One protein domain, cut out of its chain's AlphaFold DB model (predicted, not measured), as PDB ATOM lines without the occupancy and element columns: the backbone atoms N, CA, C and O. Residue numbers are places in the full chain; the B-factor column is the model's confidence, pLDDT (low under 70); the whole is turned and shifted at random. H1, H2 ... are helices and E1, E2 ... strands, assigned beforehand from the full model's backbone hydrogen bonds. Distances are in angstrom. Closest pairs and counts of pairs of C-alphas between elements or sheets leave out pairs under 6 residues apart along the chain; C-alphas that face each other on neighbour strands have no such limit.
ATOM      1  N   SER A   8     -17.460  27.218 -49.920       91.06
ATOM      2  CA  SER A   8     -16.017  27.233 -50.209       91.06
ATOM      3  C   SER A   8     -15.288  26.205 -49.349       91.06
ATOM      4  O   SER A   8     -14.470  25.432 -49.844       91.06
ATOM      5  N   ASP A   9     -15.626  26.165 -48.058       91.75
ATOM      6  CA  ASP A   9     -15.056  25.179 -47.142       91.75
ATOM      7  C   ASP A   9     -15.556  23.767 -47.463       91.75
ATOM      8  O   ASP A   9     -14.789  22.809 -47.376       91.75
ATOM      9  N   LEU A  10     -16.827  23.624 -47.860       92.44
ATOM     10  CA  LEU A  10     -17.360  22.330 -48.277       92.44
ATOM     11  C   LEU A  10     -16.600  21.781 -49.490       92.44
ATOM     12  O   LEU A  10     -16.225  20.615 -49.462       92.44
ATOM     13  N   GLU A  11     -16.324  22.600 -50.509       93.69
ATOM     14  CA  GLU A  11     -15.558  22.172 -51.689       93.69
ATOM     15  C   GLU A  11     -14.148  21.688 -51.309       93.69
ATOM     16  O   GLU A  11     -13.679  20.661 -51.806       93.69
ATOM     17  N   ALA A  12     -13.477  22.388 -50.388       93.56
ATOM     18  CA  ALA A  12     -12.168  21.977 -49.889       93.56
ATOM     19  C   ALA A  12     -12.230  20.628 -49.151       93.56
ATOM     20  O   ALA A  12     -11.395  19.756 -49.391       93.56
ATOM     21  N   ILE A  13     -13.244  20.434 -48.305       93.38
ATOM     22  CA  ILE A  13     -13.463  19.187 -47.567       93.38
ATOM     23  C   ILE A  13     -13.805  18.036 -48.524       93.38
ATOM     24  O   ILE A  13     -13.242  16.951 -48.404       93.38
ATOM     25  N   GLU A  14     -14.681  18.258 -49.505       93.69
ATOM     26  CA  GLU A  14     -15.062  17.248 -50.501       93.69
ATOM     27  C   GLU A  14     -13.906  16.878 -51.440       93.69
ATOM     28  O   GLU A  14     -13.878  15.778 -51.991       93.69
ATOM     29  N   LYS A  15     -12.918  17.761 -51.616       94.50
ATOM     30  CA  LYS A  15     -11.681  17.433 -52.332       94.50
ATOM     31  C   LYS A  15     -10.808  16.440 -51.556       94.50
ATOM     32  O   LYS A  15     -10.114  15.638 -52.181       94.50
ATOM     33  N   GLU A  16     -10.820  16.502 -50.226       94.25
ATOM     34  CA  GLU A  16     -10.062  15.599 -49.351       94.25
ATOM     35  C   GLU A  16     -10.810  14.284 -49.088       94.25
ATOM     36  O   GLU A  16     -10.214  13.209 -49.169       94.25
ATOM     37  N   ASP A  17     -12.117  14.360 -48.830       94.56
ATOM     38  CA  ASP A  17     -13.018  13.220 -48.654       94.56
ATOM     39  C   ASP A  17     -14.301  13.417 -49.486       94.56
ATOM     40  O   ASP A  17     -15.297  13.964 -48.997       94.56
ATOM     41  N   PRO A  18     -14.315  12.936 -50.746       92.88
ATOM     42  CA  PRO A  18     -15.455  13.083 -51.653       92.88
ATOM     43  C   PRO A  18     -16.746  12.424 -51.170       92.88
ATOM     44  O   PRO A  18     -17.812  12.713 -51.726       92.88
ATOM     45  N   ASP A  19     -16.654  11.528 -50.185       91.06
ATOM     46  CA  ASP A  19     -17.777  10.756 -49.674       91.06
ATOM     47  C   ASP A  19     -18.256  11.254 -48.303       91.06
ATOM     48  O   ASP A  19     -19.224  10.708 -47.774       91.06
ATOM     49  N   ILE A  20     -17.647  12.295 -47.724       93.00
ATOM     50  CA  ILE A  20     -17.898  12.750 -46.343       93.00
ATOM     51  C   ILE A  20     -19.382  12.978 -46.005       93.00
ATOM     52  O   ILE A  20     -19.818  12.675 -44.890       93.00
ATOM     53  N   LEU A  21     -20.170  13.466 -46.967       92.56
ATOM     54  CA  LEU A  21     -21.621  13.659 -46.850       92.56
ATOM     55  C   LEU A  21     -22.438  12.741 -47.762       92.56
ATOM     56  O   LEU A  21     -23.662  12.847 -47.794       92.56
ATOM     57  N   LYS A  22     -21.786  11.826 -48.485       91.31
ATOM     58  CA  LYS A  22     -22.456  10.917 -49.412       91.31
ATOM     59  C   LYS A  22     -22.776   9.600 -48.732       91.31
ATOM     60  O   LYS A  22     -21.913   8.894 -48.189       91.31
ATOM     61  N   LEU A  23     -24.056   9.263 -48.790       91.75
ATOM     62  CA  LEU A  23     -24.545   7.943 -48.448       91.75
ATOM     63  C   LEU A  23     -24.435   7.048 -49.684       91.75
ATOM     64  O   LEU A  23     -24.525   7.511 -50.813       91.75
ATOM     65  N   ARG A  24     -24.213   5.752 -49.494       89.88
ATOM     66  CA  ARG A  24     -24.358   4.815 -50.606       89.88
ATOM     67  C   ARG A  24     -25.843   4.591 -50.834       89.88
ATOM     68  O   ARG A  24     -26.492   4.127 -49.899       89.88
ATOM     69  N   ASP A  25     -26.317   4.844 -52.048       91.75
ATOM     70  CA  ASP A  25     -27.698   4.544 -52.408       91.75
ATOM     71  C   ASP A  25     -27.995   3.054 -52.186       91.75
ATOM     72  O   ASP A  25     -27.189   2.179 -52.529       91.75
ATOM     73  N   TYR A  26     -29.131   2.759 -51.563       90.12
ATOM     74  CA  TYR A  26     -29.516   1.396 -51.246       90.12
ATOM     75  C   TYR A  26     -30.086   0.687 -52.473       90.12
ATOM     76  O   TYR A  26     -31.132   1.062 -52.995       90.12
ATOM     77  N   ASP A  27     -29.431  -0.399 -52.882       89.06
ATOM     78  CA  ASP A  27     -29.908  -1.269 -53.952       89.06
ATOM     79  C   ASP A  27     -30.415  -2.587 -53.357       89.06
ATOM     80  O   ASP A  27     -29.645  -3.438 -52.897       89.06
ATOM     81  N   ALA A  28     -31.739  -2.754 -53.359       87.81
ATOM     82  CA  ALA A  28     -32.389  -3.939 -52.816       87.81
ATOM     83  C   ALA A  28     -32.038  -5.218 -53.592       87.81
ATOM     84  O   ALA A  28     -31.934  -6.283 -52.982       87.81
ATOM     85  N   GLU A  29     -31.842  -5.139 -54.911       88.31
ATOM     86  CA  GLU A  29     -31.492  -6.307 -55.717       88.31
ATOM     87  C   GLU A  29     -30.067  -6.760 -55.429       88.31
ATOM     88  O   GLU A  29     -29.830  -7.953 -55.217       88.31
ATOM     89  N   VAL A  30     -29.123  -5.820 -55.378       87.00
ATOM     90  CA  VAL A  30     -27.727  -6.114 -55.038       87.00
ATOM     91  C   VAL A  30     -27.645  -6.654 -53.615       87.00
ATOM     92  O   VAL A  30     -27.056  -7.715 -53.409       87.00
ATOM     93  N   ALA A  31     -28.298  -6.003 -52.647       86.88
ATOM     94  CA  ALA A  31     -28.323  -6.460 -51.259       86.88
ATOM     95  C   ALA A  31     -28.895  -7.885 -51.117       86.88
ATOM     96  O   ALA A  31     -28.385  -8.675 -50.324       86.88
ATOM     97  N   CYS A  32     -29.913  -8.252 -51.906       85.44
ATOM     98  CA  CYS A  32     -30.480  -9.604 -51.910       85.44
ATOM     99  C   CYS A  32     -29.590 -10.657 -52.591       85.44
ATOM    100  O   CYS A  32     -29.675 -11.835 -52.243       85.44
ATOM    101  N   ARG A  33     -28.753 -10.265 -53.559       87.69
ATOM    102  CA  ARG A  33     -27.846 -11.172 -54.291       87.69
ATOM    103  C   ARG A  33     -26.508 -11.390 -53.584       87.69
ATOM    104  O   ARG A  33     -25.750 -12.275 -53.976       87.69
ATOM    105  N   VAL A  34     -26.207 -10.595 -52.561       87.19
ATOM    106  CA  VAL A  34     -24.997 -10.742 -51.751       87.19
ATOM    107  C   VAL A  34     -25.076 -12.041 -50.953       87.19
ATOM    108  O   VAL A  34     -25.954 -12.239 -50.113       87.19
ATOM    109  N   THR A  35     -24.135 -12.942 -51.214       86.12
ATOM    110  CA  THR A  35     -24.056 -14.266 -50.581       86.12
ATOM    111  C   THR A  35     -22.683 -14.481 -49.956       86.12
ATOM    112  O   THR A  35     -21.801 -13.628 -50.048       86.12
ATOM    113  N   SER A  36     -22.459 -15.641 -49.331       82.75
ATOM    114  CA  SER A  36     -21.154 -16.012 -48.770       82.75
ATOM    115  C   SER A  36     -20.026 -16.077 -49.806       82.75
ATOM    116  O   SER A  36     -18.864 -16.032 -49.411       82.75
ATOM    117  N   THR A  37     -20.350 -16.173 -51.101       86.38
ATOM    118  CA  THR A  37     -19.375 -16.199 -52.201       86.38
ATOM    119  C   THR A  37     -19.074 -14.813 -52.775       86.38
ATOM    120  O   THR A  37     -18.131 -14.681 -53.552       86.38
ATOM    121  N   SER A  38     -19.842 -13.779 -52.410       91.38
ATOM    122  CA  SER A  38     -19.536 -12.387 -52.754       91.38
ATOM    123  C   SER A  38     -18.277 -11.905 -52.027       91.38
ATOM    124  O   SER A  38     -17.883 -12.451 -50.985       91.38
ATOM    125  N   SER A  39     -17.646 -10.844 -52.539       92.00
ATOM    126  CA  SER A  39     -16.452 -10.292 -51.896       92.00
ATOM    127  C   SER A  39     -16.759  -9.839 -50.462       92.00
ATOM    128  O   SER A  39     -17.876  -9.434 -50.136       92.00
ATOM    129  N   LEU A  40     -15.762  -9.891 -49.570       90.12
ATOM    130  CA  LEU A  40     -15.938  -9.420 -48.191       90.12
ATOM    131  C   LEU A  40     -16.399  -7.953 -48.147       90.12
ATOM    132  O   LEU A  40     -17.263  -7.605 -47.351       90.12
ATOM    133  N   ARG A  41     -15.870  -7.114 -49.046       88.88
ATOM    134  CA  ARG A  41     -16.230  -5.695 -49.147       88.88
ATOM    135  C   ARG A  41     -17.702  -5.495 -49.506       88.88
ATOM    136  O   ARG A  41     -18.348  -4.637 -48.915       88.88
ATOM    137  N   GLU A  42     -18.230  -6.265 -50.455       87.62
ATOM    138  CA  GLU A  42     -19.652  -6.204 -50.821       87.62
ATOM    139  C   GLU A  42     -20.535  -6.713 -49.691       87.62
ATOM    140  O   GLU A  42     -21.530  -6.071 -49.376       87.62
ATOM    141  N   ARG A  43     -20.144  -7.814 -49.036       88.56
ATOM    142  CA  ARG A  43     -20.875  -8.343 -47.879       88.56
ATOM    143  C   ARG A  43     -21.012  -7.301 -46.780       88.56
ATOM    144  O   ARG A  43     -22.131  -6.977 -46.410       88.56
ATOM    145  N   ILE A  44     -19.892  -6.727 -46.339       89.06
ATOM    146  CA  ILE A  44     -19.870  -5.704 -45.287       89.06
ATOM    147  C   ILE A  44     -20.717  -4.495 -45.682       89.06
ATOM    148  O   ILE A  44     -21.461  -3.975 -44.860       89.06
ATOM    149  N   ALA A  45     -20.632  -4.038 -46.932       87.69
ATOM    150  CA  ALA A  45     -21.313  -2.814 -47.335       87.69
ATOM    151  C   ALA A  45     -22.849  -2.893 -47.289       87.69
ATOM    152  O   ALA A  45     -23.499  -1.854 -47.183       87.69
ATOM    153  N   TRP A  46     -23.410  -4.102 -47.362       89.25
ATOM    154  CA  TRP A  46     -24.853  -4.350 -47.306       89.25
ATOM    155  C   TRP A  46     -25.298  -5.009 -45.996       89.25
ATOM    156  O   TRP A  46     -26.452  -5.422 -45.863       89.25
ATOM    157  N   GLU A  47     -24.404  -5.111 -45.008       89.50
ATOM    158  CA  GLU A  47     -24.804  -5.522 -43.670       89.50
ATOM    159  C   GLU A  47     -25.670  -4.441 -43.006       89.50
ATOM    160  O   GLU A  47     -25.369  -3.248 -43.126       89.50
ATOM    161  N   PRO A  48     -26.703  -4.840 -42.234       90.12
ATOM    162  CA  PRO A  48     -27.544  -3.933 -41.458       90.12
ATOM    163  C   PRO A  48     -26.782  -2.826 -40.733       90.12
ATOM    164  O   PRO A  48     -27.144  -1.657 -40.817       90.12
ATOM    165  N   GLN A  49     -25.699  -3.195 -40.050       91.62
ATOM    166  CA  GLN A  49     -24.863  -2.249 -39.328       91.62
ATOM    167  C   GLN A  49     -24.274  -1.188 -40.260       91.62
ATOM    168  O   GLN A  49     -24.380  -0.003 -39.960       91.62
ATOM    169  N   ALA A  50     -23.672  -1.585 -41.382       91.19
ATOM    170  CA  ALA A  50     -23.011  -0.653 -42.291       91.19
ATOM    171  C   ALA A  50     -24.001   0.342 -42.910       91.19
ATOM    172  O   ALA A  50     -23.706   1.538 -42.988       91.19
ATOM    173  N   CYS A  51     -25.192  -0.131 -43.296       90.69
ATOM    174  CA  CYS A  51     -26.212   0.720 -43.899       90.69
ATOM    175  C   CYS A  51     -26.690   1.818 -42.939       90.69
ATOM    176  O   CYS A  51     -26.853   2.968 -43.345       90.69
ATOM    177  N   VAL A  52     -26.867   1.483 -41.661       93.31
ATOM    178  CA  VAL A  52     -27.382   2.413 -40.649       93.31
ATOM    179  C   VAL A  52     -26.268   3.300 -40.078       93.31
ATOM    180  O   VAL A  52     -26.447   4.509 -39.932       93.31
ATOM    181  N   GLN A  53     -25.086   2.735 -39.820       92.75
ATOM    182  CA  GLN A  53     -23.944   3.459 -39.255       92.75
ATOM    183  C   GLN A  53     -23.478   4.599 -40.162       92.75
ATOM    184  O   GLN A  53     -23.081   5.657 -39.669       92.75
ATOM    185  N   ARG A  54     -23.564   4.431 -41.488       92.94
ATOM    186  CA  ARG A  54     -23.202   5.504 -42.421       92.94
ATOM    187  C   ARG A  54     -24.113   6.728 -42.280       92.94
ATOM    188  O   ARG A  54     -23.610   7.845 -42.354       92.94
ATOM    189  N   ILE A  55     -25.404   6.536 -41.996       95.38
ATOM    190  CA  ILE A  55     -26.345   7.636 -41.722       95.38
ATOM    191  C   ILE A  55     -25.896   8.406 -40.477       95.38
ATOM    192  O   ILE A  55     -25.801   9.631 -40.504       95.38
ATOM    193  N   VAL A  56     -25.568   7.693 -39.396       94.94
ATOM    194  CA  VAL A  56     -25.119   8.309 -38.137       94.94
ATOM    195  C   VAL A  56     -23.806   9.076 -38.323       94.94
ATOM    196  O   VAL A  56     -23.668  10.175 -37.788       94.94
ATOM    197  N   MET A  57     -22.870   8.549 -39.119       94.62
ATOM    198  CA  MET A  57     -21.622   9.245 -39.455       94.62
ATOM    199  C   MET A  57     -21.873  10.550 -40.218       94.62
ATOM    200  O   MET A  57     -21.365  11.591 -39.814       94.62
ATOM    201  N   ILE A  58     -22.684  10.518 -41.280       95.31
ATOM    202  CA  ILE A  58     -22.992  11.716 -42.080       95.31
ATOM    203  C   ILE A  58     -23.734  12.756 -41.234       95.31
ATOM    204  O   ILE A  58     -23.416  13.946 -41.276       95.31
ATOM    205  N   LEU A  59     -24.680  12.315 -40.399       94.75
ATOM    206  CA  LEU A  59     -25.349  13.186 -39.439       94.75
ATOM    207  C   LEU A  59     -24.334  13.839 -38.482       94.75
ATOM    208  O   LEU A  59     -24.383  15.049 -38.268       94.75
ATOM    209  N   GLY A  60     -23.394  13.055 -37.948       93.12
ATOM    210  CA  GLY A  60     -22.298  13.539 -37.111       93.12
ATOM    211  C   GLY A  60     -21.421  14.571 -37.821       93.12
ATOM    212  O   GLY A  60     -21.100  15.597 -37.222       93.12
ATOM    213  N   ASN A  61     -21.116  14.360 -39.105       94.69
ATOM    214  CA  ASN A  61     -20.373  15.311 -39.931       94.69
ATOM    215  C   ASN A  61     -21.129  16.632 -40.068       94.69
ATOM    216  O   ASN A  61     -20.567  17.690 -39.778       94.69
ATOM    217  N   HIS A  62     -22.422  16.588 -40.410       93.50
ATOM    218  CA  HIS A  62     -23.253  17.792 -40.467       93.50
ATOM    219  C   HIS A  62     -23.238  18.580 -39.155       93.50
ATOM    220  O   HIS A  62     -23.263  19.810 -39.192       93.50
ATOM    221  N   ILE A  63     -23.224  17.898 -38.012       91.62
ATOM    222  CA  ILE A  63     -23.306  18.545 -36.702       91.62
ATOM    223  C   ILE A  63     -21.956  19.119 -36.266       91.62
ATOM    224  O   ILE A  63     -21.913  20.256 -35.800       91.62
ATOM    225  N   ASN A  64     -20.871  18.358 -36.423       91.19
ATOM    226  CA  ASN A  64     -19.592  18.646 -35.767       91.19
ATOM    227  C   ASN A  64     -18.505  19.179 -36.701       91.19
ATOM    228  O   ASN A  64     -17.574  19.819 -36.223       91.19
ATOM    229  N   HIS A  65     -18.588  18.905 -38.002       92.38
ATOM    230  CA  HIS A  65     -17.433  19.060 -38.889       92.38
ATOM    231  C   HIS A  65     -17.677  20.001 -40.056       92.38
ATOM    232  O   HIS A  65     -16.768  20.734 -40.423       92.38
ATOM    233  N   ILE A  66     -18.886  20.028 -40.619       94.06
ATOM    234  CA  ILE A  66     -19.142  20.862 -41.793       94.06
ATOM    235  C   ILE A  66     -19.316  22.333 -41.377       94.06
ATOM    236  O   ILE A  66     -20.259  22.630 -40.627       94.06
ATOM    237  N   PRO A  67     -18.489  23.261 -41.897       93.62
ATOM    238  CA  PRO A  67     -18.601  24.681 -41.596       93.62
ATOM    239  C   PRO A  67     -19.929  25.289 -42.045       93.62
ATOM    240  O   PRO A  67     -20.655  24.772 -42.909       93.62
ATOM    241  N   ARG A  68     -20.288  26.389 -41.392       93.12
ATOM    242  CA  ARG A  68     -21.536  27.114 -41.596       93.12
ATOM    243  C   ARG A  68     -21.247  28.600 -41.714       93.12
ATOM    244  O   ARG A  68     -20.427  29.141 -40.975       93.12
ATOM    245  N   VAL A  69     -21.996  29.279 -42.573       93.56
ATOM    246  CA  VAL A  69     -21.960  30.744 -42.646       93.56
ATOM    247  C   VAL A  69     -22.864  31.365 -41.573       93.56
ATOM    248  O   VAL A  69     -23.726  30.704 -40.986       93.56
ATOM    249  N   ASN A  70     -22.686  32.665 -41.322       91.94
ATOM    250  CA  ASN A  70     -23.433  33.444 -40.323       91.94
ATOM    251  C   ASN A  70     -23.306  32.921 -38.882       91.94
ATOM    252  O   ASN A  70     -24.222  33.097 -38.078       91.94
ATOM    253  N   MET A  71     -22.213  32.242 -38.548       90.62
ATOM    254  CA  MET A  71     -22.005  31.703 -37.206       90.62
ATOM    255  C   MET A  71     -21.586  32.802 -36.216       90.62
ATOM    256  O   MET A  71     -20.914  33.762 -36.602       90.62
ATOM    257  N   PRO A  72     -21.958  32.691 -34.926       90.94
ATOM    258  CA  PRO A  72     -21.399  33.533 -33.874       90.94
ATOM    259  C   PRO A  72     -19.867  33.465 -33.845       90.94
ATOM    260  O   PRO A  72     -19.267  32.457 -34.218       90.94
ATOM    261  N   LYS A  73     -19.215  34.524 -33.354       91.00
ATOM    262  CA  LYS A  73     -17.750  34.562 -33.238       91.00
ATOM    263  C   LYS A  73     -17.242  33.364 -32.419       91.00
ATOM    264  O   LYS A  73     -17.681  33.168 -31.291       91.00
ATOM    265  N   GLY A  74     -16.296  32.609 -32.981       87.44
ATOM    266  CA  GLY A  74     -15.730  31.400 -32.364       87.44
ATOM    267  C   GLY A  74     -16.508  30.107 -32.654       87.44
ATOM    268  O   GLY A  74     -16.060  29.032 -32.264       87.44
ATOM    269  N   ALA A  75     -17.638  30.185 -33.362       91.06
ATOM    270  CA  ALA A  75     -18.406  29.028 -33.800       91.06
ATOM    271  C   ALA A  75     -18.214  28.769 -35.303       91.06
ATOM    272  O   ALA A  75     -18.132  29.715 -36.081       91.06
ATOM    273  N   TYR A  76     -18.166  27.495 -35.709       91.19
ATOM    274  CA  TYR A  76     -18.056  27.112 -37.126       91.19
ATOM    275  C   TYR A  76     -19.005  25.972 -37.519       91.19
ATOM    276  O   TYR A  76     -19.528  25.985 -38.628       91.19
ATOM    277  N   ALA A  77     -19.302  25.034 -36.613       91.44
ATOM    278  CA  ALA A  77     -20.231  23.928 -36.845       91.44
ATOM    279  C   ALA A  77     -21.497  24.040 -35.979       91.44
ATOM    280  O   ALA A  77     -21.539  24.780 -34.993       91.44
ATOM    281  N   LEU A  78     -22.542  23.284 -36.331       90.62
ATOM    282  CA  LEU A  78     -23.841  23.348 -35.653       90.62
ATOM    283  C   LEU A  78     -23.772  22.961 -34.168       90.62
ATOM    284  O   LEU A  78     -24.503  23.539 -33.366       90.62
ATOM    285  N   ALA A  79     -22.880  22.042 -33.791       88.44
ATOM    286  CA  ALA A  79     -22.650  21.648 -32.401       88.44
ATOM    287  C   ALA A  79     -22.329  22.849 -31.494       88.44
ATOM    288  O   ALA A  79     -22.779  22.896 -30.352       88.44
ATOM    289  N   HIS A  80     -21.629  23.862 -32.021       88.12
ATOM    290  CA  HIS A  80     -21.239  25.063 -31.272       88.12
ATOM    291  C   HIS A  80     -22.420  25.994 -30.952       88.12
ATOM    292  O   HIS A  80     -22.257  26.965 -30.218       88.12
ATOM    293  N   LEU A  81     -23.601  25.735 -31.523       86.38
ATOM    294  CA  LEU A  81     -24.834  26.476 -31.234       86.38
ATOM    295  C   LEU A  81     -25.672  25.817 -30.131       86.38
ATOM    296  O   LEU A  81     -26.745  26.327 -29.796       86.38
ATOM    297  N   THR A  82     -25.227  24.671 -29.618       82.25
ATOM    298  CA  THR A  82     -25.946  23.903 -28.603       82.25
ATOM    299  C   THR A  82     -25.200  23.894 -27.288       82.25
ATOM    300  O   THR A  82     -23.977  23.821 -27.261       82.25
ATOM    301  N   ASP A  83     -25.963  23.872 -26.202       80.75
ATOM    302  CA  ASP A  83     -25.436  23.673 -24.855       80.75
ATOM    303  C   ASP A  83     -25.445  22.184 -24.493       80.75
ATOM    304  O   ASP A  83     -25.829  21.810 -23.388       80.75
ATOM    305  N   TRP A  84     -25.117  21.299 -25.436       85.56
ATOM    306  CA  TRP A  84     -25.054  19.874 -25.140       85.56
ATOM    307  C   TRP A  84     -23.738  19.491 -24.503       85.56
ATOM    308  O   TRP A  84     -22.663  19.951 -24.879       85.56
ATOM    309  N   SER A  85     -23.844  18.582 -23.550       88.06
ATOM    310  CA  SER A  85     -22.741  17.817 -23.025       88.06
ATOM    311  C   SER A  85     -22.876  16.391 -23.532       88.06
ATOM    312  O   SER A  85     -23.921  15.756 -23.359       88.06
ATOM    313  N   TYR A  86     -21.836  15.902 -24.205       89.12
ATOM    314  CA  TYR A  86     -21.757  14.500 -24.582       89.12
ATOM    315  C   TYR A  86     -21.641  13.656 -23.313       89.12
ATOM    316  O   TYR A  86     -20.785  13.910 -22.467       89.12
ATOM    317  N   VAL A  87     -22.505  12.654 -23.177       90.38
ATOM    318  CA  VAL A  87     -22.460  11.734 -22.044       90.38
ATOM    319  C   VAL A  87     -21.354  10.713 -22.302       90.38
ATOM    320  O   VAL A  87     -21.481   9.850 -23.176       90.38
ATOM    321  N   SER A  88     -20.275  10.815 -21.529       83.88
ATOM    322  CA  SER A  88     -19.143   9.888 -21.523       83.88
ATOM    323  C   SER A  88     -18.704   9.538 -20.099       83.88
ATOM    324  O   SER A  88     -18.883  10.330 -19.175       83.88
ATOM    325  N   GLY A  89     -18.081   8.363 -19.958       76.06
ATOM    326  CA  GLY A  89     -17.400   7.928 -18.734       76.06
ATOM    327  C   GLY A  89     -18.320   7.519 -17.579       76.06
ATOM    328  O   GLY A  89     -19.522   7.766 -17.598       76.06
ATOM    329  N   ASP A  90     -17.723   6.904 -16.557       72.75
ATOM    330  CA  ASP A  90     -18.439   6.323 -15.408       72.75
ATOM    331  C   ASP A  90     -18.943   7.379 -14.402       72.75
ATOM    332  O   ASP A  90     -19.735   7.078 -13.513       72.75
ATOM    333  N   GLU A  91     -18.499   8.635 -14.527       82.62
ATOM    334  CA  GLU A  91     -18.868   9.723 -13.611       82.62
ATOM    335  C   GLU A  91     -20.268  10.292 -13.880       82.62
ATOM    336  O   GLU A  91     -20.884  10.875 -12.985       82.62
ATOM    337  N   ASN A  92     -20.791  10.128 -15.101       88.69
ATOM    338  CA  ASN A  92     -22.142  10.552 -15.449       88.69
ATOM    339  C   ASN A  92     -23.095   9.353 -15.364       88.69
ATOM    340  O   ASN A  92     -23.010   8.474 -16.219       88.69
ATOM    341  N   PRO A  93     -24.070   9.328 -14.432       90.50
ATOM    342  CA  PRO A  93     -24.997   8.203 -14.318       90.50
ATOM    343  C   PRO A  93     -25.764   7.891 -15.612       90.50
ATOM    344  O   PRO A  93     -26.161   6.754 -15.831       90.50
ATOM    345  N   LEU A  94     -25.957   8.869 -16.512       91.25
ATOM    346  CA  LEU A  94     -26.581   8.627 -17.822       91.25
ATOM    347  C   LEU A  94     -25.738   7.752 -18.751       91.25
ATOM    348  O   LEU A  94     -26.282   7.210 -19.715       91.25
ATOM    349  N   ALA A  95     -24.447   7.572 -18.484       92.75
ATOM    350  CA  ALA A  95     -23.619   6.636 -19.231       92.75
ATOM    351  C   ALA A  95     -24.123   5.191 -19.080       92.75
ATOM    352  O   ALA A  95     -23.998   4.399 -20.017       92.75
ATOM    353  N   ASP A  96     -24.826   4.866 -17.988       91.75
ATOM    354  CA  ASP A  96     -25.445   3.551 -17.805       91.75
ATOM    355  C   ASP A  96     -26.468   3.223 -18.895       91.75
ATOM    356  O   ASP A  96     -26.735   2.046 -19.159       91.75
ATOM    357  N   VAL A  97     -27.033   4.217 -19.590       92.06
ATOM    358  CA  VAL A  97     -27.939   3.962 -20.718       92.06
ATOM    359  C   VAL A  97     -27.233   3.111 -21.795       92.06
ATOM    360  O   VAL A  97     -27.863   2.201 -22.343       92.06
ATOM    361  N   TYR A  98     -25.921   3.287 -22.018       91.69
ATOM    362  CA  TYR A  98     -25.134   2.504 -22.988       91.69
ATOM    363  C   TYR A  98     -24.997   1.018 -22.628       91.69
ATOM    364  O   TYR A  98     -24.908   0.181 -23.526       91.69
ATOM    365  N   VAL A  99     -25.065   0.658 -21.338       88.69
ATOM    366  CA  VAL A  99     -25.091  -0.751 -20.885       88.69
ATOM    367  C   VAL A  99     -26.353  -1.471 -21.376       88.69
ATOM    368  O   VAL A  99     -26.397  -2.698 -21.423       88.69
ATOM    369  N   GLY A 100     -27.372  -0.721 -21.794       83.56
ATOM    370  CA  GLY A 100     -28.610  -1.243 -22.348       83.56
ATOM    371  C   GLY A 100     -29.556  -1.863 -21.320       83.56
ATOM    372  O   GLY A 100     -29.173  -2.121 -20.175       83.56
ATOM    373  N   PRO A 101     -30.844  -2.018 -21.661       84.19
ATOM    374  CA  PRO A 101     -31.831  -2.563 -20.739       84.19
ATOM    375  C   PRO A 101     -31.622  -4.072 -20.544       84.19
ATOM    376  O   PRO A 101     -31.216  -4.790 -21.459       84.19
ATOM    377  N   LYS A 102     -31.921  -4.583 -19.346       84.56
ATOM    378  CA  LYS A 102     -31.771  -6.012 -19.032       84.56
ATOM    379  C   LYS A 102     -32.593  -6.872 -20.004       84.56
ATOM    380  O   LYS A 102     -33.761  -6.590 -20.247       84.56
ATOM    381  N   GLY A 103     -31.991  -7.945 -20.520       84.00
ATOM    382  CA  GLY A 103     -32.642  -8.874 -21.456       84.00
ATOM    383  C   GLY A 103     -32.525  -8.490 -22.935       84.00
ATOM    384  O   GLY A 103     -33.062  -9.196 -23.785       84.00
ATOM    385  N   PHE A 104     -31.803  -7.413 -23.247       82.88
ATOM    386  CA  PHE A 104     -31.531  -6.964 -24.607       82.88
ATOM    387  C   PHE A 104     -30.053  -7.156 -24.980       82.88
ATOM    388  O   PHE A 104     -29.176  -7.142 -24.117       82.88
ATOM    389  N   LYS A 105     -29.772  -7.352 -26.275       82.88
ATOM    390  CA  LYS A 105     -28.410  -7.491 -26.807       82.88
ATOM    391  C   LYS A 105     -27.981  -6.173 -27.440       82.88
ATOM    392  O   LYS A 105     -28.416  -5.848 -28.537       82.88
ATOM    393  N   ASN A 106     -27.084  -5.441 -26.784       79.06
ATOM    394  CA  ASN A 106     -26.676  -4.106 -27.244       79.06
ATOM    395  C   ASN A 106     -26.094  -4.082 -28.657       79.06
ATOM    396  O   ASN A 106     -26.235  -3.075 -29.338       79.06
ATOM    397  N   TYR A 107     -25.471  -5.177 -29.101       84.69
ATOM    398  CA  TYR A 107     -24.890  -5.250 -30.439       84.69
ATOM    399  C   TYR A 107     -25.949  -5.196 -31.550       84.69
ATOM    400  O   TYR A 107     -25.662  -4.696 -32.626       84.69
ATOM    401  N   ASP A 108     -27.185  -5.636 -31.287       88.12
ATOM    402  CA  ASP A 108     -28.266  -5.586 -32.281       88.12
ATOM    403  C   ASP A 108     -28.907  -4.192 -32.373       88.12
ATOM    404  O   ASP A 108     -29.620  -3.886 -33.336       88.12
ATOM    405  N   HIS A 109     -28.709  -3.353 -31.353       91.00
ATOM    406  CA  HIS A 109     -29.321  -2.032 -31.275       91.00
ATOM    407  C   HIS A 109     -28.473  -1.008 -30.495       91.00
ATOM    408  O   HIS A 109     -28.901  -0.510 -29.446       91.00
ATOM    409  N   PRO A 110     -27.246  -0.706 -30.940       92.31
ATOM    410  CA  PRO A 110     -26.346   0.113 -30.147       92.31
ATOM    411  C   PRO A 110     -26.860   1.550 -30.033       92.31
ATOM    412  O   PRO A 110     -27.272   2.172 -31.017       92.31
ATOM    413  N   LEU A 111     -26.767   2.101 -28.822       92.56
ATOM    414  CA  LEU A 111     -26.775   3.545 -28.633       92.56
ATOM    415  C   LEU A 111     -25.427   4.100 -29.075       92.56
ATOM    416  O   LEU A 111     -24.383   3.656 -28.603       92.56
ATOM    417  N   ARG A 112     -25.457   5.068 -29.987       92.06
ATOM    418  CA  ARG A 112     -24.246   5.680 -30.544       92.06
ATOM    419  C   ARG A 112     -23.881   6.981 -29.871       92.06
ATOM    420  O   ARG A 112     -22.704   7.283 -29.742       92.06
ATOM    421  N   MET A 113     -24.887   7.752 -29.483       90.50
ATOM    422  CA  MET A 113     -24.692   9.047 -28.856       90.50
ATOM    423  C   MET A 113     -25.803   9.295 -27.850       90.50
ATOM    424  O   MET A 113     -26.969   9.009 -28.125       90.50
ATOM    425  N   VAL A 114     -25.429   9.870 -26.715       92.75
ATOM    426  CA  VAL A 114     -26.325  10.424 -25.710       92.75
ATOM    427  C   VAL A 114     -25.779  11.798 -25.351       92.75
ATOM    428  O   VAL A 114     -24.593  11.957 -25.065       92.75
ATOM    429  N   PHE A 115     -26.653  12.790 -25.384       90.44
ATOM    430  CA  PHE A 115     -26.378  14.162 -25.008       90.44
ATOM    431  C   PHE A 115     -27.354  14.581 -23.920       90.44
ATOM    432  O   PHE A 115     -28.538  14.230 -23.957       90.44
ATOM    433  N   GLU A 116     -26.870  15.386 -22.991       89.06
ATOM    434  CA  GLU A 116     -27.720  16.146 -22.088       89.06
ATOM    435  C   GLU A 116     -27.478  17.641 -22.237       89.06
ATOM    436  O   GLU A 116     -26.401  18.068 -22.642       89.06
ATOM    437  N   VAL A 117     -28.481  18.449 -21.912       83.31
ATOM    438  CA  VAL A 117     -28.324  19.906 -21.890       83.31
ATOM    439  C   VAL A 117     -27.553  20.317 -20.629       83.31
ATOM    440  O   VAL A 117     -27.878  19.879 -19.527       83.31
ATOM    441  N   GLN A 118     -26.537  21.168 -20.783       79.81
ATOM    442  CA  GLN A 118     -25.724  21.699 -19.680       79.81
ATOM    443  C   GLN A 118     -26.556  22.555 -18.719       79.81
ATOM    444  O   GLN A 118     -26.336  22.549 -17.505       79.81
ATOM    445  N   ASP A 119     -27.533  23.287 -19.255       78.62
ATOM    446  CA  ASP A 119     -28.489  24.036 -18.456       78.62
ATOM    447  C   ASP A 119     -29.482  23.096 -17.763       78.62
ATOM    448  O   ASP A 119     -30.460  22.627 -18.348       78.62
ATOM    449  N   LYS A 120     -29.268  22.892 -16.461       72.50
ATOM    450  CA  LYS A 120     -30.105  22.046 -15.602       72.50
ATOM    451  C   LYS A 120     -31.556  22.532 -15.464       72.50
ATOM    452  O   LYS A 120     -32.388  21.822 -14.909       72.50
ATOM    453  N   ARG A 121     -31.915  23.711 -15.983       74.44
ATOM    454  CA  ARG A 121     -33.326  24.115 -16.133       74.44
ATOM    455  C   ARG A 121     -34.048  23.318 -17.220       74.44
ATOM    456  O   ARG A 121     -35.273  23.347 -17.269       74.44
ATOM    457  N   PHE A 122     -33.315  22.593 -18.062       76.69
ATOM    458  CA  PHE A 122     -33.845  21.800 -19.162       76.69
ATOM    459  C   PHE A 122     -33.317  20.358 -19.074       76.69
ATOM    460  O   PHE A 122     -32.241  20.064 -19.582       76.69
ATOM    461  N   PRO A 123     -34.067  19.416 -18.474       77.69
ATOM    462  CA  PRO A 123     -33.660  18.013 -18.279       77.69
ATOM    463  C   PRO A 123     -33.686  17.181 -19.573       77.69
ATOM    464  O   PRO A 123     -33.948  15.980 -19.549       77.69
ATOM    465  N   HIS A 124     -33.497  17.817 -20.727       86.50
ATOM    466  CA  HIS A 124     -33.632  17.174 -22.022       86.50
ATOM    467  C   HIS A 124     -32.482  16.196 -22.241       86.50
ATOM    468  O   HIS A 124     -31.311  16.538 -22.071       86.50
ATOM    469  N   ILE A 125     -32.843  14.979 -22.633       91.50
ATOM    470  CA  ILE A 125     -31.896  13.970 -23.091       91.50
ATOM    471  C   ILE A 125     -32.127  13.788 -24.577       91.50
ATOM    472  O   ILE A 125     -33.262  13.582 -25.008       91.50
ATOM    473  N   THR A 126     -31.047  13.817 -25.342       92.25
ATOM    474  CA  THR A 126     -31.070  13.495 -26.761       92.25
ATOM    475  C   THR A 126     -30.230  12.253 -26.992       92.25
ATOM    476  O   THR A 126     -29.119  12.161 -26.486       92.25
ATOM    477  N   MET A 127     -30.739  11.283 -27.745       94.19
ATOM    478  CA  MET A 127     -30.023  10.037 -28.004       94.19
ATOM    479  C   MET A 127     -30.176   9.554 -29.443       94.19
ATOM    480  O   MET A 127     -31.157   9.861 -30.119       94.19
ATOM    481  N   ILE A 128     -29.199   8.776 -29.901       95.25
ATOM    482  CA  ILE A 128     -29.187   8.153 -31.223       95.25
ATOM    483  C   ILE A 128     -29.032   6.651 -31.043       95.25
ATOM    484  O   ILE A 128     -28.032   6.194 -30.484       95.25
ATOM    485  N   VAL A 129     -30.007   5.896 -31.542       95.25
ATOM    486  CA  VAL A 129     -30.010   4.433 -31.540       95.25
ATOM    487  C   VAL A 129     -30.001   3.910 -32.971       95.25
ATOM    488  O   VAL A 129     -30.668   4.448 -33.856       95.25
ATOM    489  N   GLU A 130     -29.240   2.849 -33.196       95.31
ATOM    490  CA  GLU A 130     -29.259   2.096 -34.445       95.31
ATOM    491  C   GLU A 130     -29.962   0.755 -34.244       95.31
ATOM    492  O   GLU A 130     -30.009   0.237 -33.133       95.31
ATOM    493  N   HIS A 131     -30.480   0.167 -35.319       93.75
ATOM    494  CA  HIS A 131     -31.086  -1.162 -35.322       93.75
ATOM    495  C   HIS A 131     -30.462  -2.009 -36.423       93.75
ATOM    496  O   HIS A 131     -30.709  -1.784 -37.608       93.75
ATOM    497  N   HIS A 132     -29.665  -3.002 -36.025       91.25
ATOM    498  CA  HIS A 132     -28.912  -3.891 -36.920       91.25
ATOM    499  C   HIS A 132     -29.687  -5.170 -37.264       91.25
ATOM    500  O   HIS A 132     -29.145  -6.136 -37.793       91.25
ATOM    501  N   THR A 133     -30.985  -5.187 -36.977       85.38
ATOM    502  CA  THR A 133     -31.878  -6.302 -37.296       85.38
ATOM    503  C   THR A 133     -32.403  -6.171 -38.716       85.38
ATOM    504  O   THR A 133     -32.780  -5.072 -39.101       85.38
ATOM    505  N   LYS A 134     -32.547  -7.280 -39.452       81.12
ATOM    506  CA  LYS A 134     -33.135  -7.294 -40.808       81.12
ATOM    507  C   LYS A 134     -34.634  -6.955 -40.849       81.12
ATOM    508  O   LYS A 134     -35.171  -6.692 -41.924       81.12
ATOM    509  N   ASP A 135     -35.301  -6.956 -39.697       83.19
ATOM    510  CA  ASP A 135     -36.713  -6.607 -39.586       83.19
ATOM    511  C   ASP A 135     -36.936  -5.168 -40.048       83.19
ATOM    512  O   ASP A 135     -36.372  -4.233 -39.476       83.19
ATOM    513  N   LYS A 136     -37.787  -4.978 -41.056       82.31
ATOM    514  CA  LYS A 136     -38.154  -3.642 -41.534       82.31
ATOM    515  C   LYS A 136     -39.044  -2.948 -40.507       82.31
ATOM    516  O   LYS A 136     -40.002  -3.536 -40.004       82.31
ATOM    517  N   ALA A 137     -38.736  -1.690 -40.203       85.69
ATOM    518  CA  ALA A 137     -39.608  -0.879 -39.364       85.69
ATOM    519  C   ALA A 137     -40.900  -0.548 -40.120       85.69
ATOM    520  O   ALA A 137     -40.900  -0.427 -41.345       85.69
ATOM    521  N   GLN A 138     -41.992  -0.370 -39.381       87.88
ATOM    522  CA  GLN A 138     -43.275   0.046 -39.938       87.88
ATOM    523  C   GLN A 138     -43.702   1.382 -39.335       87.88
ATOM    524  O   GLN A 138     -43.496   1.636 -38.143       87.88
ATOM    525  N   ASN A 139     -44.345   2.219 -40.150       89.81
ATOM    526  CA  ASN A 139     -45.029   3.407 -39.646       89.81
ATOM    527  C   ASN A 139     -46.063   3.010 -38.584       89.81
ATOM    528  O   ASN A 139     -46.643   1.927 -38.650       89.81
ATOM    529  N   ASN A 140     -46.286   3.888 -37.605       85.25
ATOM    530  CA  ASN A 140     -47.238   3.689 -36.503       85.25
ATOM    531  C   ASN A 140     -46.929   2.514 -35.554       85.25
ATOM    532  O   ASN A 140     -47.771   2.153 -34.736       85.25
ATOM    533  N   THR A 141     -45.727   1.935 -35.617       90.00
ATOM    534  CA  THR A 141     -45.274   0.911 -34.662       90.00
ATOM    535  C   THR A 141     -44.112   1.432 -33.830       90.00
ATOM    536  O   THR A 141     -43.226   2.101 -34.354       90.00
ATOM    537  N   LEU A 142     -44.081   1.117 -32.536       91.81
ATOM    538  CA  LEU A 142     -42.951   1.422 -31.658       91.81
ATOM    539  C   LEU A 142     -42.146   0.144 -31.425       91.81
ATOM    540  O   LEU A 142     -42.718  -0.896 -31.085       91.81
ATOM    541  N   ARG A 143     -40.825   0.192 -31.601       91.44
ATOM    542  CA  ARG A 143     -39.974  -0.965 -31.336       91.44
ATOM    543  C   ARG A 143     -39.690  -1.070 -29.842       91.44
ATOM    544  O   ARG A 143     -39.505  -0.077 -29.141       91.44
ATOM    545  N   ARG A 144     -39.593  -2.309 -29.356       91.88
ATOM    546  CA  ARG A 144     -39.351  -2.594 -27.931       91.88
ATOM    547  C   ARG A 144     -38.073  -1.939 -27.404       91.88
ATOM    548  O   ARG A 144     -38.096  -1.408 -26.304       91.88
ATOM    549  N   HIS A 145     -36.990  -1.943 -28.182       91.50
ATOM    550  CA  HIS A 145     -35.722  -1.333 -27.766       91.50
ATOM    551  C   HIS A 145     -35.779   0.202 -27.746       91.50
ATOM    552  O   HIS A 145     -35.162   0.796 -26.873       91.50
ATOM    553  N   GLU A 146     -36.554   0.860 -28.620       94.50
ATOM    554  CA  GLU A 146     -36.710   2.323 -28.576       94.50
ATOM    555  C   GLU A 146     -37.383   2.721 -27.264       94.50
ATOM    556  O   GLU A 146     -36.878   3.562 -26.524       94.50
ATOM    557  N   LEU A 147     -38.483   2.042 -26.927       95.06
ATOM    558  CA  LEU A 147     -39.175   2.257 -25.664       95.06
ATOM    559  C   LEU A 147     -38.274   1.939 -24.465       95.06
ATOM    560  O   LEU A 147     -38.244   2.700 -23.504       95.06
ATOM    561  N   ALA A 148     -37.528   0.836 -24.516       94.75
ATOM    562  CA  ALA A 148     -36.688   0.412 -23.404       94.75
ATOM    563  C   ALA A 148     -35.531   1.391 -23.131       94.75
ATOM    564  O   ALA A 148     -35.254   1.682 -21.969       94.75
ATOM    565  N   TYR A 149     -34.893   1.950 -24.166       95.75
ATOM    566  CA  TYR A 149     -33.867   2.986 -23.991       95.75
ATOM    567  C   TYR A 149     -34.450   4.318 -23.505       95.75
ATOM    568  O   TYR A 149     -33.852   4.942 -22.630       95.75
ATOM    569  N   ILE A 150     -35.630   4.721 -23.998       95.81
ATOM    570  CA  ILE A 150     -36.353   5.897 -23.482       95.81
ATOM    571  C   ILE A 150     -36.622   5.729 -21.984       95.81
ATOM    572  O   ILE A 150     -36.263   6.600 -21.194       95.81
ATOM    573  N   LEU A 151     -37.208   4.595 -21.588       94.44
ATOM    574  CA  LEU A 151     -37.529   4.302 -20.191       94.44
ATOM    575  C   LEU A 151     -36.276   4.275 -19.317       94.44
ATOM    576  O   LEU A 151     -36.280   4.893 -18.259       94.44
ATOM    577  N   LYS A 152     -35.195   3.634 -19.777       94.44
ATOM    578  CA  LYS A 152     -33.928   3.574 -19.037       94.44
ATOM    579  C   LYS A 152     -33.333   4.966 -18.811       94.44
ATOM    580  O   LYS A 152     -32.900   5.280 -17.708       94.44
ATOM    581  N   ALA A 153     -33.328   5.814 -19.839       94.31
ATOM    582  CA  ALA A 153     -32.828   7.181 -19.720       94.31
ATOM    583  C   ALA A 153     -33.670   8.021 -18.750       94.31
ATOM    584  O   ALA A 153     -33.111   8.751 -17.933       94.31
ATOM    585  N   MET A 154     -35.000   7.890 -18.806       92.50
ATOM    586  CA  MET A 154     -35.902   8.561 -17.867       92.50
ATOM    587  C   MET A 154     -35.701   8.047 -16.437       92.50
ATOM    588  O   MET A 154     -35.563   8.853 -15.528       92.50
ATOM    589  N   GLU A 155     -35.618   6.732 -16.229       91.75
ATOM    590  CA  GLU A 155     -35.378   6.110 -14.918       91.75
ATOM    591  C   GLU A 155     -34.092   6.634 -14.268       91.75
ATOM    592  O   GLU A 155     -34.123   7.105 -13.130       91.75
ATOM    593  N   ILE A 156     -32.979   6.623 -15.007       92.19
ATOM    594  CA  ILE A 156     -31.697   7.148 -14.521       92.19
ATOM    595  C   ILE A 156     -31.825   8.633 -14.175       92.19
ATOM    596  O   ILE A 156     -31.386   9.064 -13.109       92.19
ATOM    597  N   ARG A 157     -32.460   9.422 -15.047       89.12
ATOM    598  CA  ARG A 157     -32.650  10.859 -14.828       89.12
ATOM    599  C   ARG A 157     -33.497  11.150 -13.584       89.12
ATOM    600  O   ARG A 157     -33.137  12.036 -12.809       89.12
ATOM    601  N   PHE A 158     -34.560  10.386 -13.345       87.44
ATOM    602  CA  PHE A 158     -35.356  10.485 -12.121       87.44
ATOM    603  C   PHE A 158     -34.543  10.099 -10.881       87.44
ATOM    604  O   PHE A 158     -34.605  10.792  -9.862       87.44
ATOM    605  N   ALA A 159     -33.727   9.045 -10.967       90.06
ATOM    606  CA  ALA A 159     -32.885   8.591  -9.862       90.06
ATOM    607  C   ALA A 159     -31.821   9.622  -9.447       90.06
ATOM    608  O   ALA A 159     -31.459   9.681  -8.272       90.06
ATOM    609  N   GLN A 160     -31.364  10.478 -10.371       88.00
ATOM    610  CA  GLN A 160     -30.390  11.537 -10.079       88.00
ATOM    611  C   GLN A 160     -30.910  12.598  -9.090       88.00
ATOM    612  O   GLN A 160     -30.100  13.257  -8.442       88.00
ATOM    613  N   ARG A 161     -32.235  12.798  -8.973       84.81
ATOM    614  CA  ARG A 161     -32.861  13.826  -8.105       84.81
ATOM    615  C   ARG A 161     -32.299  15.249  -8.297       84.81
ATOM    616  O   ARG A 161     -32.301  16.057  -7.373       84.81
ATOM    617  N   LEU A 162     -31.812  15.557  -9.501       82.38
ATOM    618  CA  LEU A 162     -31.226  16.862  -9.842       82.38
ATOM    619  C   LEU A 162     -32.264  17.896 -10.306       82.38
ATOM    620  O   LEU A 162     -31.945  19.080 -10.396       82.38
ATOM    621  N   PHE A 163     -33.480  17.452 -10.616       82.06
ATOM    622  CA  PHE A 163     -34.544  18.253 -11.218       82.06
ATOM    623  C   PHE A 163     -35.782  18.227 -10.327       82.06
ATOM    624  O   PHE A 163     -35.939  17.328  -9.499       82.06
ATOM    625  N   ASN A 164     -36.660  19.215 -10.493       80.12
ATOM    626  CA  ASN A 164     -37.929  19.236  -9.769       80.12
ATOM    627  C   ASN A 164     -38.762  17.997 -10.155       80.12
ATOM    628  O   ASN A 164     -38.794  17.610 -11.323       80.12
ATOM    629  N   GLU A 165     -39.417  17.376  -9.174       74.38
ATOM    630  CA  GLU A 165     -40.191  16.141  -9.355       74.38
ATOM    631  C   GLU A 165     -41.329  16.270 -10.380       74.38
ATOM    632  O   GLU A 165     -41.618  15.310 -11.083       74.38
ATOM    633  N   HIS A 166     -41.897  17.470 -10.525       78.44
ATOM    634  CA  HIS A 166     -42.977  17.787 -11.465       78.44
ATOM    635  C   HIS A 166     -42.479  18.401 -12.780       78.44
ATOM    636  O   HIS A 166     -43.268  18.832 -13.624       78.44
ATOM    637  N   GLN A 167     -41.164  18.547 -12.944       81.62
ATOM    638  CA  GLN A 167     -40.600  19.096 -14.166       81.62
ATOM    639  C   GLN A 167     -40.592  18.027 -15.251       81.62
ATOM    640  O   GLN A 167     -40.026  16.954 -15.067       81.62
ATOM    641  N   GLU A 168     -41.156  18.338 -16.418       83.06
ATOM    642  CA  GLU A 168     -41.108  17.428 -17.559       83.06
ATOM    643  C   GLU A 168     -39.654  17.125 -17.956       83.06
ATOM    644  O   GLU A 168     -38.872  18.036 -18.245       83.06
ATOM    645  N   GLN A 169     -39.313  15.834 -18.033       85.25
ATOM    646  CA  GLN A 169     -37.991  15.329 -18.418       85.25
ATOM    647  C   GLN A 169     -38.057  14.638 -19.780       85.25
ATOM    648  O   GLN A 169     -38.104  13.408 -19.856       85.25
ATOM    649  N   PRO A 170     -38.160  15.395 -20.884       90.38
ATOM    650  CA  PRO A 170     -38.391  14.779 -22.168       90.38
ATOM    651  C   PRO A 170     -37.121  14.140 -22.728       90.38
ATOM    652  O   PRO A 170     -36.013  14.664 -22.595       90.38
ATOM    653  N   VAL A 171     -37.340  13.056 -23.457       93.81
ATOM    654  CA  VAL A 171     -36.327  12.352 -24.232       93.81
ATOM    655  C   VAL A 171     -36.601  12.573 -25.715       93.81
ATOM    656  O   VAL A 171     -37.713  12.339 -26.188       93.81
ATOM    657  N   LEU A 172     -35.593  13.016 -26.455       94.38
ATOM    658  CA  LEU A 172     -35.570  13.009 -27.910       94.38
ATOM    659  C   LEU A 172     -34.689  11.847 -28.373       94.38
ATOM    660  O   LEU A 172     -33.542  11.724 -27.952       94.38
ATOM    661  N   MET A 173     -35.204  10.998 -29.252       95.75
ATOM    662  CA  MET A 173     -34.459   9.882 -29.822       95.75
ATOM    663  C   MET A 173     -34.510   9.945 -31.342       95.75
ATOM    664  O   MET A 173     -35.589  10.023 -31.930       95.75
ATOM    665  N   LEU A 174     -33.346   9.853 -31.977       96.31
ATOM    666  CA  LEU A 174     -33.245   9.485 -33.383       96.31
ATOM    667  C   LEU A 174     -33.030   7.975 -33.455       96.31
ATOM    668  O   LEU A 174     -32.082   7.447 -32.874       96.31
ATOM    669  N   SER A 175     -33.934   7.292 -34.142       96.31
ATOM    670  CA  SER A 175     -33.912   5.848 -34.334       96.31
ATOM    671  C   SER A 175     -33.633   5.556 -35.797       96.31
ATOM    672  O   SER A 175     -34.414   5.962 -36.662       96.31
ATOM    673  N   PHE A 176     -32.520   4.882 -36.073       96.25
ATOM    674  CA  PHE A 176     -32.123   4.496 -37.421       96.25
ATOM    675  C   PHE A 176     -32.201   2.980 -37.591       96.25
ATOM    676  O   PHE A 176     -31.773   2.211 -36.736       96.25
ATOM    677  N   THR A 177     -32.769   2.536 -38.704       93.69
ATOM    678  CA  THR A 177     -33.147   1.144 -38.955       93.69
ATOM    679  C   THR A 177     -32.831   0.751 -40.386       93.69
ATOM    680  O   THR A 177     -32.821   1.584 -41.291       93.69
ATOM    681  N   VAL A 178     -32.639  -0.547 -40.603       88.25
ATOM    682  CA  VAL A 178     -32.475  -1.083 -41.954       88.25
ATOM    683  C   VAL A 178     -33.700  -0.834 -42.845       88.25
ATOM    684  O   VAL A 178     -34.826  -0.768 -42.332       88.25
ATOM    685  N   PRO A 179     -33.513  -0.801 -44.175       88.44
ATOM    686  CA  PRO A 179     -32.219  -0.781 -44.874       88.44
ATOM    687  C   PRO A 179     -31.452   0.528 -44.661       88.44
ATOM    688  O   PRO A 179     -30.354   0.494 -44.122       88.44
ATOM    689  N   GLN A 180     -32.049   1.675 -44.971       93.75
ATOM    690  CA  GLN A 180     -31.502   2.994 -44.664       93.75
ATOM    691  C   GLN A 180     -32.658   3.932 -44.314       93.75
ATOM    692  O   GLN A 180     -33.063   4.766 -45.112       93.75
ATOM    693  N   HIS A 181     -33.260   3.743 -43.143       94.62
ATOM    694  CA  HIS A 181     -34.387   4.552 -42.687       94.62
ATOM    695  C   HIS A 181     -34.110   5.154 -41.317       94.62
ATOM    696  O   HIS A 181     -33.349   4.609 -40.519       94.62
ATOM    697  N   GLY A 182     -34.779   6.259 -41.021       95.31
ATOM    698  CA  GLY A 182     -34.735   6.873 -39.707       95.31
ATOM    699  C   GLY A 182     -36.081   7.427 -39.287       95.31
ATOM    700  O   GLY A 182     -36.953   7.689 -40.112       95.31
ATOM    701  N   ARG A 183     -36.242   7.656 -37.990       96.12
ATOM    702  CA  ARG A 183     -37.362   8.409 -37.431       96.12
ATOM    703  C   ARG A 183     -36.968   9.133 -36.161       96.12
ATOM    704  O   ARG A 183     -36.009   8.776 -35.481       96.12
ATOM    705  N   ILE A 184     -37.763  10.138 -35.842       96.12
ATOM    706  CA  ILE A 184     -37.662  10.946 -34.633       96.12
ATOM    707  C   ILE A 184     -38.752  10.505 -33.660       96.12
ATOM    708  O   ILE A 184     -39.928  10.416 -34.041       96.12
ATOM    709  N   LEU A 185     -38.357  10.254 -32.416       96.00
ATOM    710  CA  LEU A 185     -39.243   9.988 -31.294       96.00
ATOM    711  C   LEU A 185     -39.058  11.070 -30.237       96.00
ATOM    712  O   LEU A 185     -37.935  11.427 -29.888       96.00
ATOM    713  N   HIS A 186     -40.165  11.556 -29.690       94.69
ATOM    714  CA  HIS A 186     -40.172  12.491 -28.571       94.69
ATOM    715  C   HIS A 186     -41.040  11.922 -27.454       94.69
ATOM    716  O   HIS A 186     -42.224  11.661 -27.652       94.69
ATOM    717  N   ALA A 187     -40.446  11.708 -26.286       94.94
ATOM    718  CA  ALA A 187     -41.111  11.141 -25.127       94.94
ATOM    719  C   ALA A 187     -41.107  12.115 -23.950       94.94
ATOM    720  O   ALA A 187     -40.162  12.883 -23.786       94.94
ATOM    721  N   HIS A 188     -42.162  12.096 -23.141       92.56
ATOM    722  CA  HIS A 188     -42.261  12.827 -21.874       92.56
ATOM    723  C   HIS A 188     -43.318  12.179 -20.972       92.56
ATOM    724  O   HIS A 188     -44.180  11.437 -21.452       92.56
ATOM    725  N   LEU A 189     -43.261  12.462 -19.669       89.31
ATOM    726  CA  LEU A 189     -44.354  12.137 -18.756       89.31
ATOM    727  C   LEU A 189     -45.372  13.276 -18.755       89.31
ATOM    728  O   LEU A 189     -45.010  14.436 -18.591       89.31
ATOM    729  N   LEU A 190     -46.640  12.924 -18.922       86.31
ATOM    730  CA  LEU A 190     -47.778  13.806 -18.712       86.31
ATOM    731  C   LEU A 190     -48.357  13.523 -17.322       86.31
ATOM    732  O   LEU A 190     -48.716  12.377 -17.028       86.31
ATOM    733  N   ASN A 191     -48.477  14.566 -16.493       83.25
ATOM    734  CA  ASN A 191     -48.996  14.493 -15.120       83.25
ATOM    735  C   ASN A 191     -48.315  13.399 -14.274       83.25
ATOM    736  O   ASN A 191     -49.001  12.644 -13.584       83.25
ATOM    737  N   ASP A 192     -46.998  13.238 -14.426       78.81
ATOM    738  CA  ASP A 192     -46.133  12.312 -13.673       78.81
ATOM    739  C   ASP A 192     -46.526  10.818 -13.712       78.81
ATOM    740  O   ASP A 192     -45.937   9.989 -13.025       78.81
ATOM    741  N   THR A 193     -47.509  10.440 -14.535       82.88
ATOM    742  CA  THR A 193     -48.144   9.108 -14.488       82.88
ATOM    743  C   THR A 193     -48.298   8.459 -15.856       82.88
ATOM    744  O   THR A 193     -48.383   7.234 -15.952       82.88
ATOM    745  N   LYS A 194     -48.324   9.251 -16.932       90.50
ATOM    746  CA  LYS A 194     -48.533   8.747 -18.290       90.50
ATOM    747  C   LYS A 194     -47.339   9.058 -19.175       90.50
ATOM    748  O   LYS A 194     -47.104  10.212 -19.516       90.50
ATOM    749  N   LEU A 195     -46.646   8.018 -19.631       92.75
ATOM    750  CA  LEU A 195     -45.661   8.164 -20.694       92.75
ATOM    751  C   LEU A 195     -46.367   8.443 -22.025       92.75
ATOM    752  O   LEU A 195     -47.172   7.642 -22.504       92.75
ATOM    753  N   VAL A 196     -46.038   9.578 -22.630       94.56
ATOM    754  CA  VAL A 196     -46.440   9.936 -23.988       94.56
ATOM    755  C   VAL A 196     -45.217   9.800 -24.879       94.56
ATOM    756  O   VAL A 196     -44.209  10.452 -24.629       94.56
ATOM    757  N   VAL A 197     -45.314   8.976 -25.924       95.50
ATOM    758  CA  VAL A 197     -44.278   8.834 -26.957       95.50
ATOM    759  C   VAL A 197     -44.872   9.262 -28.293       95.50
ATOM    760  O   VAL A 197     -45.708   8.565 -28.865       95.50
ATOM    761  N   ALA A 198     -44.453  10.423 -28.782       94.31
ATOM    762  CA  ALA A 198     -44.734  10.868 -30.135       94.31
ATOM    763  C   ALA A 198     -43.707  10.248 -31.087       94.31
ATOM    764  O   ALA A 198     -42.503  10.307 -30.840       94.31
ATOM    765  N   CYS A 199     -44.187   9.664 -32.180       94.81
ATOM    766  CA  CYS A 199     -43.362   9.049 -33.210       94.81
ATOM    767  C   CYS A 199     -43.666   9.723 -34.546       94.81
ATOM    768  O   CYS A 199     -44.825   9.833 -34.941       94.81
ATOM    769  N   SER A 200     -42.625  10.169 -35.239       94.81
ATOM    770  CA  SER A 200     -42.747  10.614 -36.630       94.81
ATOM    771  C   SER A 200     -42.905   9.428 -37.592       94.81
ATOM    772  O   SER A 200     -42.755   8.263 -37.204       94.81
ATOM    773  N   ASN A 201     -43.202   9.730 -38.858       94.31
ATOM    774  CA  ASN A 201     -43.102   8.752 -39.939       94.31
ATOM    775  C   ASN A 201     -41.650   8.274 -40.106       94.31
ATOM    776  O   ASN A 201     -40.703   8.950 -39.709       94.31
ATOM    777  N   LEU A 202     -41.481   7.111 -40.729       94.50
ATOM    778  CA  LEU A 202     -40.193   6.650 -41.221       94.50
ATOM    779  C   LEU A 202     -39.791   7.475 -42.438       94.50
ATOM    780  O   LEU A 202     -40.535   7.590 -43.412       94.50
ATOM    781  N   TYR A 203     -38.589   8.016 -42.362       95.25
ATOM    782  CA  TYR A 203     -37.937   8.761 -43.416       95.25
ATOM    783  C   TYR A 203     -36.913   7.866 -44.105       95.25
ATOM    784  O   TYR A 203     -36.153   7.167 -43.430       95.25
ATOM    785  N   SER A 204     -36.906   7.889 -45.434       94.06
ATOM    786  CA  SER A 204     -35.931   7.149 -46.233       94.06
ATOM    787  C   SER A 204     -34.633   7.940 -46.369       94.06
ATOM    788  O   SER A 204     -34.647   9.154 -46.566       94.06
ATOM    789  N   PHE A 205     -33.523   7.224 -46.266       94.75
ATOM    790  CA  PHE A 205     -32.175   7.653 -46.614       94.75
ATOM    791  C   PHE A 205     -31.627   6.788 -47.761       94.75
ATOM    792  O   PHE A 205     -30.433   6.795 -48.008       94.75
ATOM    793  N   GLU A 206     -32.471   6.025 -48.460       92.75
ATOM    794  CA  GLU A 206     -32.021   5.090 -49.500       92.75
ATOM    795  C   GLU A 206     -31.394   5.779 -50.715       92.75
ATOM    796  O   GLU A 206     -30.654   5.129 -51.444       92.75
ATOM    797  N   THR A 207     -31.670   7.066 -50.948       90.25
ATOM    798  CA  THR A 207     -31.038   7.838 -52.025       90.25
ATOM    799  C   THR A 207     -30.628   9.221 -51.540       90.25
ATOM    800  O   THR A 207     -31.363   9.870 -50.791       90.25
ATOM    801  N   ASN A 208     -29.468   9.709 -51.988       86.38
ATOM    802  CA  ASN A 208     -28.956  11.019 -51.564       86.38
ATOM    803  C   ASN A 208     -29.905  12.182 -51.903       86.38
ATOM    804  O   ASN A 208     -29.985  13.135 -51.129       86.38
ATOM    805  N   GLU A 209     -30.668  12.085 -52.996       80.25
ATOM    806  CA  GLU A 209     -31.583  13.135 -53.472       80.25
ATOM    807  C   GLU A 209     -32.676  13.510 -52.462       80.25
ATOM    808  O   GLU A 209     -33.084  14.669 -52.389       80.25
ATOM    809  N   VAL A 210     -33.149  12.540 -51.672       75.12
ATOM    810  CA  VAL A 210     -34.261  12.728 -50.725       75.12
ATOM    811  C   VAL A 210     -33.817  12.680 -49.263       75.12
ATOM    812  O   VAL A 210     -34.667  12.736 -48.371       75.12
ATOM    813  N   THR A 211     -32.509  12.567 -48.998       81.44
ATOM    814  CA  THR A 211     -31.988  12.364 -47.638       81.44
ATOM    815  C   THR A 211     -32.361  13.517 -46.696       81.44
ATOM    816  O   THR A 211     -31.927  14.658 -46.873       81.44
ATOM    817  N   PRO A 212     -33.116  13.254 -45.615       91.38
ATOM    818  CA  PRO A 212     -33.642  14.310 -44.761       91.38
ATOM    819  C   PRO A 212     -32.684  14.673 -43.622       91.38
ATOM    820  O   PRO A 212     -33.131  14.945 -42.508       91.38
ATOM    821  N   PHE A 213     -31.368  14.713 -43.868       93.19
ATOM    822  CA  PHE A 213     -30.384  15.046 -42.827       93.19
ATOM    823  C   PHE A 213     -30.717  16.364 -42.124       93.19
ATOM    824  O   PHE A 213     -30.666  16.420 -40.893       93.19
ATOM    825  N   GLU A 214     -31.162  17.381 -42.877       91.06
ATOM    826  CA  GLU A 214     -31.605  18.656 -42.303       91.06
ATOM    827  C   GLU A 214     -32.708  18.497 -41.267       91.06
ATOM    828  O   GLU A 214     -32.628  19.099 -40.195       91.06
ATOM    829  N   LEU A 215     -33.717  17.676 -41.541       92.19
ATOM    830  CA  LEU A 215     -34.787  17.443 -40.583       92.19
ATOM    831  C   LEU A 215     -34.229  16.868 -39.274       92.19
ATOM    832  O   LEU A 215     -34.580  17.346 -38.196       92.19
ATOM    833  N   PHE A 216     -33.345  15.877 -39.366       93.69
ATOM    834  CA  PHE A 216     -32.829  15.157 -38.204       93.69
ATOM    835  C   PHE A 216     -31.906  16.025 -37.357       93.69
ATOM    836  O   PHE A 216     -32.125  16.118 -36.149       93.69
ATOM    837  N   TYR A 217     -30.925  16.716 -37.956       89.44
ATOM    838  CA  TYR A 217     -30.076  17.603 -37.162       89.44
ATOM    839  C   TYR A 217     -30.858  18.807 -36.632       89.44
ATOM    840  O   TYR A 217     -30.576  19.255 -35.532       89.44
ATOM    841  N   ARG A 218     -31.894  19.308 -37.320       88.12
ATOM    842  CA  ARG A 218     -32.755  20.372 -36.765       88.12
ATOM    843  C   ARG A 218     -33.475  19.955 -35.504       88.12
ATOM    844  O   ARG A 218     -33.503  20.733 -34.560       88.12
ATOM    845  N   TRP A 219     -34.065  18.765 -35.524       87.38
ATOM    846  CA  TRP A 219     -34.744  18.212 -34.362       87.38
ATOM    847  C   TRP A 219     -33.777  17.959 -33.228       87.38
ATOM    848  O   TRP A 219     -34.091  18.314 -32.097       87.38
ATOM    849  N   LEU A 220     -32.606  17.400 -33.549       81.56
ATOM    850  CA  LEU A 220     -31.534  17.228 -32.586       81.56
ATOM    851  C   LEU A 220     -31.269  18.584 -31.925       81.56
ATOM    852  O   LEU A 220     -31.518  18.699 -30.736       81.56
ATOM    853  N   LEU A 221     -30.885  19.601 -32.714       77.75
ATOM    854  CA  LEU A 221     -30.395  20.932 -32.310       77.75
ATOM    855  C   LEU A 221     -31.482  21.889 -31.790       77.75
ATOM    856  O   LEU A 221     -31.181  23.055 -31.516       77.75
ATOM    857  N   GLU A 222     -32.743  21.462 -31.695       72.44
ATOM    858  CA  GLU A 222     -33.828  22.351 -31.293       72.44
ATOM    859  C   GLU A 222     -33.684  22.735 -29.814       72.44
ATOM    860  O   GLU A 222     -34.117  22.042 -28.894       72.44
ATOM    861  N   ASN A 223     -33.057  23.891 -29.591       57.59
ATOM    862  CA  ASN A 223     -32.852  24.464 -28.273       57.59
ATOM    863  C   ASN A 223     -34.209  24.999 -27.764       57.59
ATOM    864  O   ASN A 223     -34.716  26.019 -28.252       57.59
ATOM    865  N   LYS A 224     -34.850  24.294 -26.817       53.78
ATOM    866  CA  LYS A 224     -36.224  24.606 -26.350       53.78
ATOM    867  C   LYS A 224     -36.362  25.957 -25.634       53.78
ATOM    868  O   LYS A 224     -37.478  26.409 -25.374       53.78
ATOM    869  N   ASP A 225     -35.258  26.666 -25.433       47.03
ATOM    870  CA  ASP A 225     -35.175  27.963 -24.762       47.03
ATOM    871  C   ASP A 225     -35.991  29.093 -25.456       47.03
ATOM    872  O   ASP A 225     -36.346  30.110 -24.851       47.03
TER     873      ASP A 225
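What this domain is: This is residues 8 to 225 of the 251 residues of an uncharacterized protein of Rasamsonia emersonii CBS 393.64 (UniProt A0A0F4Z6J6). A twisted sheet of six strands forms the core, with helices H4 and H8 over one face and H6 and H7 over the other, where the sheet curls round H7. H1, H2 and H3 lie away from the sheet, and residues 36 to 41 stick out. The printed part has 218 residues with eight named helices and six named strands, in the order H1 H2 H3 H4 H5 E1 H6 E2 E3 H7 E4 E5 E6 H8. The sheet, E1 E2 E3 E4 E5 E6, is mixed, as is the class, helices and strands; the whole is compact, with a radius of gyration of the C-alphas of 18.4 A and spans of 56 by 47 by 32 A.

Where its parts are: Find C-alpha 84 at (-25.054, 19.874, -25.140), where E1, residues 84 to 86, begins. Read on to E2, 111 to 117; E3, 125 to 131, 19.5 A long; E4, 171 to 177; E5, 181 to 190, 29.0 A; and E6, 194 to 199. The longer helices are H4, 48 to 64, 24.6 A, and H7, 144 to 159, 22.2 A. H1, 8 to 16, starts at C-alpha 8 (-16.017, 27.233, -50.209); then come H2, 28 to 33, H3, 40 to 45, H5, 78 to 81, H6, 93 to 99, and H8, 213 to 220, ending at C-alpha 220 (-31.534, 17.228, -32.586).

How they stand to each other: Start at E3 and E4, parallel, with N 127 and O 172 2.8 A apart; with H7 they make a strand-helix-strand unit, two parallel neighbours joined through a helix, its crossover right-handed. E2 and E3 form a hairpin, N 115 to O 126 2.8 A, and E1 is antiparallel to E2, N 85 to O 116 2.8 A. E4 E5 E6 are a meander, each strand the antiparallel neighbour of the one before, with N 173 to O 185 2.8 A and N 186 to O 198 2.9 A. H6 touches H7, C-alphas of Val 97 and Ala 153 closest at 5.9 A. With residues 59 to 63 alone H4 touches H8, C-alphas of Leu 59 and Phe 213 closest at 6.3 A; with 62 to 64 alone it touches H5, Ile 63 to Leu 78 at 4.9 A. H3 is close to H4 but not clearly touching, and near H2; H1 touches no helix. Each O i to N i+4 pair is within hydrogen-bond range in H1, H2, H3, H7 and H8, 12 of 13 in H4, 0 of 3 in H6 beside 4 of 4 O i to N i+3 pairs; H5 is too short.

The domain as a whole: The C-alphas farthest apart, Thr 37 and Asn 164, are 58.3 A apart. The printed part has no cut. Long links include H4 to H5 and E6 to H8, 13 residues each. Residues 223 to 225 are under pLDDT 70.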